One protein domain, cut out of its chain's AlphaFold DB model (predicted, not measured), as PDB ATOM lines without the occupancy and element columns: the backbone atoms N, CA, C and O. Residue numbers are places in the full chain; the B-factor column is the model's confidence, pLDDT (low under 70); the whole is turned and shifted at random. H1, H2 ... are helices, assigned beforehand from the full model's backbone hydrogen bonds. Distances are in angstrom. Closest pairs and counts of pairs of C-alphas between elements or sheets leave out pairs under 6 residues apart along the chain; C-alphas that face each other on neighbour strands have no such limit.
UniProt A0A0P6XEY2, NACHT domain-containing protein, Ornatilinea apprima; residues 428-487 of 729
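AT A GLANCE: This is residues 428 to 487 of the 729 residues of the protein "NACHT domain-containing protein" of Ornatilinea apprima (UniProt A0A0P6XEY2). The three longer helices, H1, H3 and H5, stand in a loose triangle, with H4 joining H3 to H5 at one end and the short H2 at the other end. H1 and H3 pack on each other and run opposite ways, while H3 and H5 stay apart, and residues 447 to 454 lead from H2 back to the start of H3. The printed part has 60 residues with five named helices, in the order H1, H2, H3, H4, H5, and no named strand; the class is all helix. It is compact, with a radius of gyration of the C-alphas of 11.2 A, and its C-alphas span 30 by 21 by 19 A.

IN THESE COORDINATES: H1, residues 428 to 440, begins with C-alpha 428 at (120.959, 155.874, 127.260) and is 18.3 A from first to last C-alpha. H2, residues 442 to 446, measures 6.2 A. H3, residues 455 to 465, begins with C-alpha 455 at (120.506, 139.858, 132.509) and measures 15.5 A. H4, residues 467 to 473, measures 10.1 A. H5, residues 476 to 486, measures 15.3 A and ends with C-alpha 486 at (127.631, 138.390, 125.510).

HOW THE PARTS SIT: H1 and H3 touch, their closest C-alphas being those of Gln 435 and Phe 456, 6.1 A apart. They run opposite ways at a shallow tilt of 33 degrees, only just short of steep. H1 and H5 only just touch, with 3 pairs of C-alphas within 8 A, the closest being those of Leu 434 and Ile 483 at 7.1 A. They run the same way at a steep tilt of 40 degrees. H3 and H4 touch only at the corner by their link, and only just, with 3 pairs of C-alphas within 8 A; the closest C-alphas are those of Ile 463 and Gln 470, 6.5 A apart. H4 and H5 also touch only at the corner by their link, where the closest C-alphas, of Leu 473 and Leu 479, are 4.7 A apart. H2 touches no helix; it is close to but not clearly touching H3, the closest C-alphas being those of Phe 445 and Pro 455 at 6.9 A. H3 and H5 are apart. In H1, H2, H3 and H5 every O i to N i+4 pair is within hydrogen-bond range; in H4 it is 1 of 3, beside 4 of 4 O i to N i+3 pairs.

THE WHOLE: The two C-alphas farthest apart are those of Val 447 and Asn 471, at 30.6 A. The printed part has no cut. No link is long: H2 to H3 is short, with 8 residues, and the others are tight. The mean pLDDT of the printed part is 86.8, and residues 451 to 452 are under 70.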
ATOM      1  N   THR A 428     122.370 156.268 127.404       83.69
ATOM      2  CA  THR A 428     120.959 155.874 127.260       83.69
ATOM      3  C   THR A 428     120.711 155.054 125.995       83.69
ATOM      4  O   THR A 428     119.895 154.141 126.017       83.69
ATOM      5  N   GLN A 429     121.402 155.363 124.897       79.38
ATOM      6  CA  GLN A 429     121.273 154.628 123.637       79.38
ATOM      7  C   GLN A 429     121.956 153.261 123.718       79.38
ATOM      8  O   GLN A 429     121.411 152.283 123.216       79.38
ATOM      9  N   ILE A 430     123.111 153.192 124.388       86.31
ATOM     10  CA  ILE A 430     123.806 151.935 124.686       86.31
ATOM     11  C   ILE A 430     122.886 151.022 125.512       86.31
ATOM     12  O   ILE A 430     122.630 149.890 125.110       86.31
ATOM     13  N   ASP A 431     122.317 151.545 126.604       88.12
ATOM     14  CA  ASP A 431     121.372 150.834 127.472       88.12
ATOM     15  C   ASP A 431     120.151 150.321 126.691       88.12
ATOM     16  O   ASP A 431     119.754 149.167 126.833       88.12
ATOM     17  N   GLN A 432     119.560 151.162 125.837       82.62
ATOM     18  CA  GLN A 432     118.412 150.778 125.012       82.62
ATOM     19  C   GLN A 432     118.755 149.655 124.032       82.62
ATOM     20  O   GLN A 432     117.986 148.704 123.921       82.62
ATOM     21  N   LEU A 433     119.900 149.741 123.346       81.19
ATOM     22  CA  LEU A 433     120.313 148.704 122.403       81.19
ATOM     23  C   LEU A 433     120.587 147.379 123.123       81.19
ATOM     24  O   LEU A 433     120.117 146.338 122.671       81.19
ATOM     25  N   LEU A 434     121.279 147.422 124.264       86.62
ATOM     26  CA  LEU A 434     121.514 146.248 125.105       86.62
ATOM     27  C   LEU A 434     120.195 145.606 125.540       86.62
ATOM     28  O   LEU A 434     120.004 144.412 125.336       86.62
ATOM     29  N   GLN A 435     119.260 146.395 126.077       87.00
ATOM     30  CA  GLN A 435     117.954 145.897 126.505       87.00
ATOM     31  C   GLN A 435     117.184 145.252 125.345       87.00
ATOM     32  O   GLN A 435     116.639 144.163 125.514       87.00
ATOM     33  N   THR A 436     117.154 145.887 124.169       81.69
ATOM     34  CA  THR A 436     116.499 145.328 122.977       81.69
ATOM     35  C   THR A 436     117.111 143.984 122.596       81.69
ATOM     36  O   THR A 436     116.383 143.005 122.456       81.69
ATOM     37  N   ARG A 437     118.442 143.900 122.505       82.88
ATOM     38  CA  ARG A 437     119.146 142.668 122.116       82.88
ATOM     39  C   ARG A 437     118.986 141.546 123.129       82.88
ATOM     40  O   ARG A 437     118.855 140.388 122.742       82.88
ATOM     41  N   ILE A 438     118.955 141.880 124.413       85.94
ATOM     42  CA  ILE A 438     118.689 140.918 125.481       85.94
ATOM     43  C   ILE A 438     117.261 140.383 125.375       85.94
ATOM     44  O   ILE A 438     117.063 139.173 125.429       85.94
ATOM     45  N   ASN A 439     116.279 141.261 125.157       84.50
ATOM     46  CA  ASN A 439     114.879 140.864 125.003       84.50
ATOM     47  C   ASN A 439     114.663 139.984 123.758       84.50
ATOM     48  O   ASN A 439     113.936 138.998 123.831       84.50
ATOM     49  N   GLU A 440     115.312 140.308 122.633       82.19
ATOM     50  CA  GLU A 440     115.291 139.494 121.402       82.19
ATOM     51  C   GLU A 440     115.859 138.083 121.614       82.19
ATOM     52  O   GLU A 440     115.476 137.149 120.913       82.19
ATOM     53  N   ASN A 441     116.754 137.921 122.591       84.06
ATOM     54  CA  ASN A 441     117.446 136.672 122.887       84.06
ATOM     55  C   ASN A 441     117.094 136.140 124.285       84.06
ATOM     56  O   ASN A 441     117.915 135.468 124.906       84.06
ATOM     57  N   SER A 442     115.884 136.406 124.793       84.94
ATOM     58  CA  SER A 442     115.494 136.024 126.162       84.94
ATOM     59  C   SER A 442     115.677 134.526 126.435       84.94
ATOM     60  O   SER A 442     116.203 134.155 127.476       84.94
ATOM     61  N   VAL A 443     115.369 133.679 125.445       85.06
ATOM     62  CA  VAL A 443     115.530 132.214 125.514       85.06
ATOM     63  C   VAL A 443     116.978 131.802 125.801       85.06
ATOM     64  O   VAL A 443     117.207 130.819 126.502       85.06
ATOM     65  N   PHE A 444     117.963 132.543 125.279       84.62
ATOM     66  CA  PHE A 444     119.374 132.292 125.575       84.62
ATOM     67  C   PHE A 444     119.708 132.620 127.030       84.62
ATOM     68  O   PHE A 444     120.515 131.928 127.636       84.62
ATOM     69  N   PHE A 445     119.097 133.651 127.610       85.31
ATOM     70  CA  PHE A 445     119.356 134.023 128.997       85.31
ATOM     71  C   PHE A 445     118.587 133.147 129.994       85.31
ATOM     72  O   PHE A 445     119.093 132.911 131.085       85.31
ATOM     73  N   ASP A 446     117.432 132.586 129.625       85.06
ATOM     74  CA  ASP A 446     116.604 131.763 130.522       85.06
ATOM     75  C   ASP A 446     117.331 130.516 131.076       85.06
ATOM     76  O   ASP A 446     117.002 130.044 132.171       85.06
ATOM     77  N   VAL A 447     118.346 130.006 130.362       86.38
ATOM     78  CA  VAL A 447     119.145 128.835 130.777       86.38
ATOM     79  C   VAL A 447     120.216 129.151 131.824       86.38
ATOM     80  O   VAL A 447     120.802 128.221 132.374       86.38
ATOM     81  N   TYR A 448     120.461 130.429 132.124       85.56
ATOM     82  CA  TYR A 448     121.465 130.855 133.095       85.56
ATOM     83  C   TYR A 448     120.841 131.426 134.369       85.56
ATOM     84  O   TYR A 448     119.724 131.951 134.383       85.56
ATOM     85  N   LYS A 449     121.606 131.356 135.457       83.44
ATOM     86  CA  LYS A 449     121.318 132.028 136.721       83.44
ATOM     87  C   LYS A 449     121.995 133.403 136.739       83.44
ATOM     88  O   LYS A 449     123.181 133.520 136.438       83.44
ATOM     89  N   PHE A 450     121.252 134.436 137.139       81.38
ATOM     90  CA  PHE A 450     121.763 135.802 137.327       81.38
ATOM     91  C   PHE A 450     121.638 136.205 138.791       81.38
ATOM     92  O   PHE A 450     120.614 135.912 139.412       81.38
ATOM     93  N   ALA A 451     122.627 136.934 139.313       69.81
ATOM     94  CA  ALA A 451     122.630 137.419 140.696       69.81
ATOM     95  C   ALA A 451     121.356 138.218 141.050       69.81
ATOM     96  O   ALA A 451     120.760 137.981 142.097       69.81
ATOM     97  N   ASP A 452     120.882 139.068 140.130       68.12
ATOM     98  CA  ASP A 452     119.690 139.915 140.316       68.12
ATOM     99  C   ASP A 452     118.464 139.442 139.515       68.12
ATOM    100  O   ASP A 452     117.510 140.195 139.315       68.12
ATOM    101  N   SER A 453     118.484 138.207 138.992       73.56
ATOM    102  CA  SER A 453     117.458 137.667 138.074       73.56
ATOM    103  C   SER A 453     117.198 138.505 136.803       73.56
ATOM    104  O   SER A 453     116.228 138.249 136.092       73.56
ATOM    105  N   ASN A 454     118.043 139.498 136.494       87.69
ATOM    106  CA  ASN A 454     117.897 140.373 135.332       87.69
ATOM    107  C   ASN A 454     119.215 140.456 134.534       87.69
ATOM    108  O   ASN A 454     120.144 141.137 134.980       87.69
ATOM    109  N   PRO A 455     119.294 139.845 133.333       88.75
ATOM    110  CA  PRO A 455     120.506 139.858 132.509       88.75
ATOM    111  C   PRO A 455     120.976 141.272 132.148       88.75
ATOM    112  O   PRO A 455     122.177 141.542 132.133       88.75
ATOM    113  N   PHE A 456     120.045 142.202 131.907       91.75
ATOM    114  CA  PHE A 456     120.391 143.583 131.574       91.75
ATOM    115  C   PHE A 456     121.095 144.291 132.729       91.75
ATOM    116  O   PHE A 456     122.095 144.973 132.506       91.75
ATOM    117  N   GLN A 457     120.614 144.100 133.960       92.62
ATOM    118  CA  GLN A 457     121.203 144.740 135.133       92.62
ATOM    119  C   GLN A 457     122.618 144.205 135.398       92.62
ATOM    120  O   GLN A 457     123.539 144.999 135.550       92.62
ATOM    121  N   THR A 458     122.824 142.885 135.302       91.38
ATOM    122  CA  THR A 458     124.154 142.266 135.432       91.38
ATOM    123  C   THR A 458     125.159 142.813 134.409       91.38
ATOM    124  O   THR A 458     126.286 143.159 134.766       91.38
ATOM    125  N   ILE A 459     124.758 142.949 133.140       93.06
ATOM    126  CA  ILE A 459     125.621 143.520 132.089       93.06
ATOM    127  C   ILE A 459     125.900 145.000 132.349       93.06
ATOM    128  O   ILE A 459     127.038 145.455 132.210       93.06
ATOM    129  N   LYS A 460     124.882 145.757 132.756       92.94
ATOM    130  CA  LYS A 460     125.015 147.179 133.064       92.94
ATOM    131  C   LYS A 460     125.964 147.427 134.236       92.94
ATOM    132  O   LYS A 460     126.830 148.292 134.130       92.94
ATOM    133  N   ASP A 461     125.854 146.652 135.308       92.50
ATOM    134  CA  ASP A 461     126.730 146.770 136.475       92.50
ATOM    135  C   ASP A 461     128.176 146.395 136.142       92.50
ATOM    136  O   ASP A 461     129.116 147.042 136.619       92.50
ATOM    137  N   TRP A 462     128.373 145.431 135.239       93.94
ATOM    138  CA  TRP A 462     129.695 145.127 134.697       93.94
ATOM    139  C   TRP A 462     130.275 146.301 133.895       93.94
ATOM    140  O   TRP A 462     131.443 146.643 134.090       93.94
ATOM    141  N   ILE A 463     129.483 146.971 133.046       94.00
ATOM    142  CA  ILE A 463     129.933 148.166 132.304       94.00
ATOM    143  C   ILE A 463     130.272 149.307 133.272       94.00
ATOM    144  O   ILE A 463     131.319 149.936 133.126       94.00
ATOM    145  N   ILE A 464     129.432 149.555 134.284       91.81
ATOM    146  CA  ILE A 464     129.663 150.592 135.308       91.81
ATOM    147  C   ILE A 464     130.958 150.319 136.083       91.81
ATOM    148  O   ILE A 464     131.712 151.248 136.375       91.81
ATOM    149  N   SER A 465     131.242 149.050 136.374       90.56
ATOM    150  CA  SER A 465     132.480 148.624 137.039       90.56
ATOM    151  C   SER A 465     133.722 148.767 136.149       90.56
ATOM    152  O   SER A 465     134.844 148.749 136.653       90.56
ATOM    153  N   ASN A 466     133.538 148.946 134.837       91.19
ATOM    154  CA  ASN A 466     134.590 149.074 133.832       91.19
ATOM    155  C   ASN A 466     134.424 150.373 133.013       91.19
ATOM    156  O   ASN A 466     134.265 150.315 131.794       91.19
ATOM    157  N   PRO A 467     134.491 151.569 133.628       87.69
ATOM    158  CA  PRO A 467     134.105 152.831 132.982       87.69
ATOM    159  C   PRO A 467     134.902 153.166 131.711       87.69
ATOM    160  O   PRO A 467     134.405 153.873 130.840       87.69
ATOM    161  N   ASP A 468     136.119 152.639 131.557       85.81
ATOM    162  CA  ASP A 468     136.911 152.840 130.340       85.81
ATOM    163  C   ASP A 468     136.289 152.152 129.116       85.81
ATOM    164  O   ASP A 468     136.398 152.664 128.002       85.81
ATOM    165  N   ILE A 469     135.610 151.010 129.302       91.62
ATOM    166  CA  ILE A 469     134.963 150.315 128.184       91.62
ATOM    167  C   ILE A 469     133.766 151.107 127.670       91.62
ATOM    168  O   ILE A 469     133.476 151.076 126.479       91.62
ATOM    169  N   GLN A 470     133.108 151.880 128.535       89.94
ATOM    170  CA  GLN A 470     131.951 152.684 128.164       89.94
ATOM    171  C   GLN A 470     132.280 153.673 127.039       89.94
ATOM    172  O   GLN A 470     131.469 153.836 126.128       89.94
ATOM    173  N   ASN A 471     133.471 154.280 127.057       88.50
ATOM    174  CA  ASN A 471     133.915 155.186 125.994       88.50
ATOM    175  C   ASN A 471     134.064 154.452 124.656       88.50
ATOM    176  O   ASN A 471     133.575 154.937 123.634       88.50
ATOM    177  N   LEU A 472     134.650 153.253 124.665       91.19
ATOM    178  CA  LEU A 472     134.759 152.405 123.477       91.19
ATOM    179  C   LEU A 472     133.375 152.017 122.928       91.19
ATOM    180  O   LEU A 472     133.153 152.069 121.719       91.19
ATOM    181  N   LEU A 473     132.429 151.691 123.813       91.88
ATOM    182  CA  LEU A 473     131.054 151.310 123.462       91.88
ATOM    183  C   LEU A 473     130.201 152.477 122.937       91.88
ATOM    184  O   LEU A 473     129.109 152.248 122.419       91.88
ATOM    185  N   THR A 474     130.690 153.721 122.992       87.81
ATOM    186  CA  THR A 474     130.049 154.830 122.259       87.81
ATOM    187  C   THR A 474     130.148 154.650 120.739       87.81
ATOM    188  O   THR A 474     129.371 155.242 119.985       87.81
ATOM    189  N   ASN A 475     131.075 153.810 120.268       87.69
ATOM    190  CA  ASN A 475     131.152 153.377 118.884       87.69
ATOM    191  C   ASN A 475     130.174 152.223 118.631       87.69
ATOM    192  O   ASN A 475     130.304 151.153 119.223       87.69
ATOM    193  N   PHE A 476     129.234 152.408 117.701       86.00
ATOM    194  CA  PHE A 476     128.210 151.401 117.415       86.00
ATOM    195  C   PHE A 476     128.802 150.045 116.991       86.00
ATOM    196  O   PHE A 476     128.331 149.010 117.452       86.00
ATOM    197  N   ARG A 477     129.870 150.021 116.176       87.06
ATOM    198  CA  ARG A 477     130.508 148.760 115.743       87.06
ATOM    199  C   ARG A 477     131.138 148.014 116.920       87.06
ATOM    200  O   ARG A 477     130.999 146.802 117.018       87.06
ATOM    201  N   ALA A 478     131.795 148.738 117.830       90.88
ATOM    202  CA  ALA A 478     132.355 148.141 119.041       90.88
ATOM    203  C   ALA A 478     131.262 147.606 119.980       90.88
ATOM    204  O   ALA A 478     131.423 146.527 120.545       90.88
ATOM    205  N   LEU A 479     130.145 148.331 120.107       90.38
ATOM    206  CA  LEU A 479     128.990 147.899 120.892       90.38
ATOM    207  C   LEU A 479     128.321 146.646 120.320       90.38
ATOM    208  O   LEU A 479     128.025 145.734 121.082       90.38
ATOM    209  N   GLU A 480     128.118 146.562 119.005       86.62
ATOM    210  CA  GLU A 480     127.577 145.348 118.378       86.62
ATOM    211  C   GLU A 480     128.479 144.139 118.651       86.62
ATOM    212  O   GLU A 480     127.978 143.110 119.090       86.62
ATOM    213  N   TYR A 481     129.807 144.255 118.523       91.06
ATOM    214  CA  TYR A 481     130.680 143.124 118.865       91.06
ATOM    215  C   TYR A 481     130.694 142.808 120.355       91.06
ATOM    216  O   TYR A 481     130.790 141.642 120.720       91.06
ATOM    217  N   PHE A 482     130.589 143.809 121.230       93.69
ATOM    218  CA  PHE A 482     130.410 143.565 122.660       93.69
ATOM    219  C   PHE A 482     129.134 142.757 122.930       93.69
ATOM    220  O   PHE A 482     129.157 141.799 123.701       93.69
ATOM    221  N   ILE A 483     128.041 143.085 122.241       89.44
ATOM    222  CA  ILE A 483     126.775 142.353 122.324       89.44
ATOM    223  C   ILE A 483     126.923 140.936 121.767       89.44
ATOM    224  O   ILE A 483     126.537 139.996 122.453       89.44
ATOM    225  N   GLU A 484     127.525 140.756 120.588       87.69
ATOM    226  CA  GLU A 484     127.808 139.434 120.002       87.69
ATOM    227  C   GLU A 484     128.679 138.564 120.921       87.69
ATOM    228  O   GLU A 484     128.631 137.336 120.857       87.69
ATOM    229  N   GLN A 485     129.486 139.192 121.781       89.50
ATOM    230  CA  GLN A 485     130.285 138.479 122.767       89.50
ATOM    231  C   GLN A 485     129.508 137.978 123.971       89.50
ATOM    232  O   GLN A 485     129.812 136.905 124.493       89.50
ATOM    233  N   ILE A 486     128.526 138.752 124.411       88.75
ATOM    234  CA  ILE A 486     127.631 138.390 125.510       88.75
ATOM    235  C   ILE A 486     126.581 137.390 125.024       88.75
ATOM    236  O   ILE A 486     126.219 136.469 125.752       88.75
ATOM    237  N   ILE A 487     126.106 137.580 123.794       84.00
ATOM    238  CA  ILE A 487     125.046 136.820 123.143       84.00
ATOM    239  C   ILE A 487     125.659 136.158 121.906       84.00
ATOM    240  O   ILE A 487     125.665 136.762 120.826       84.00
TER     241      ILE A 487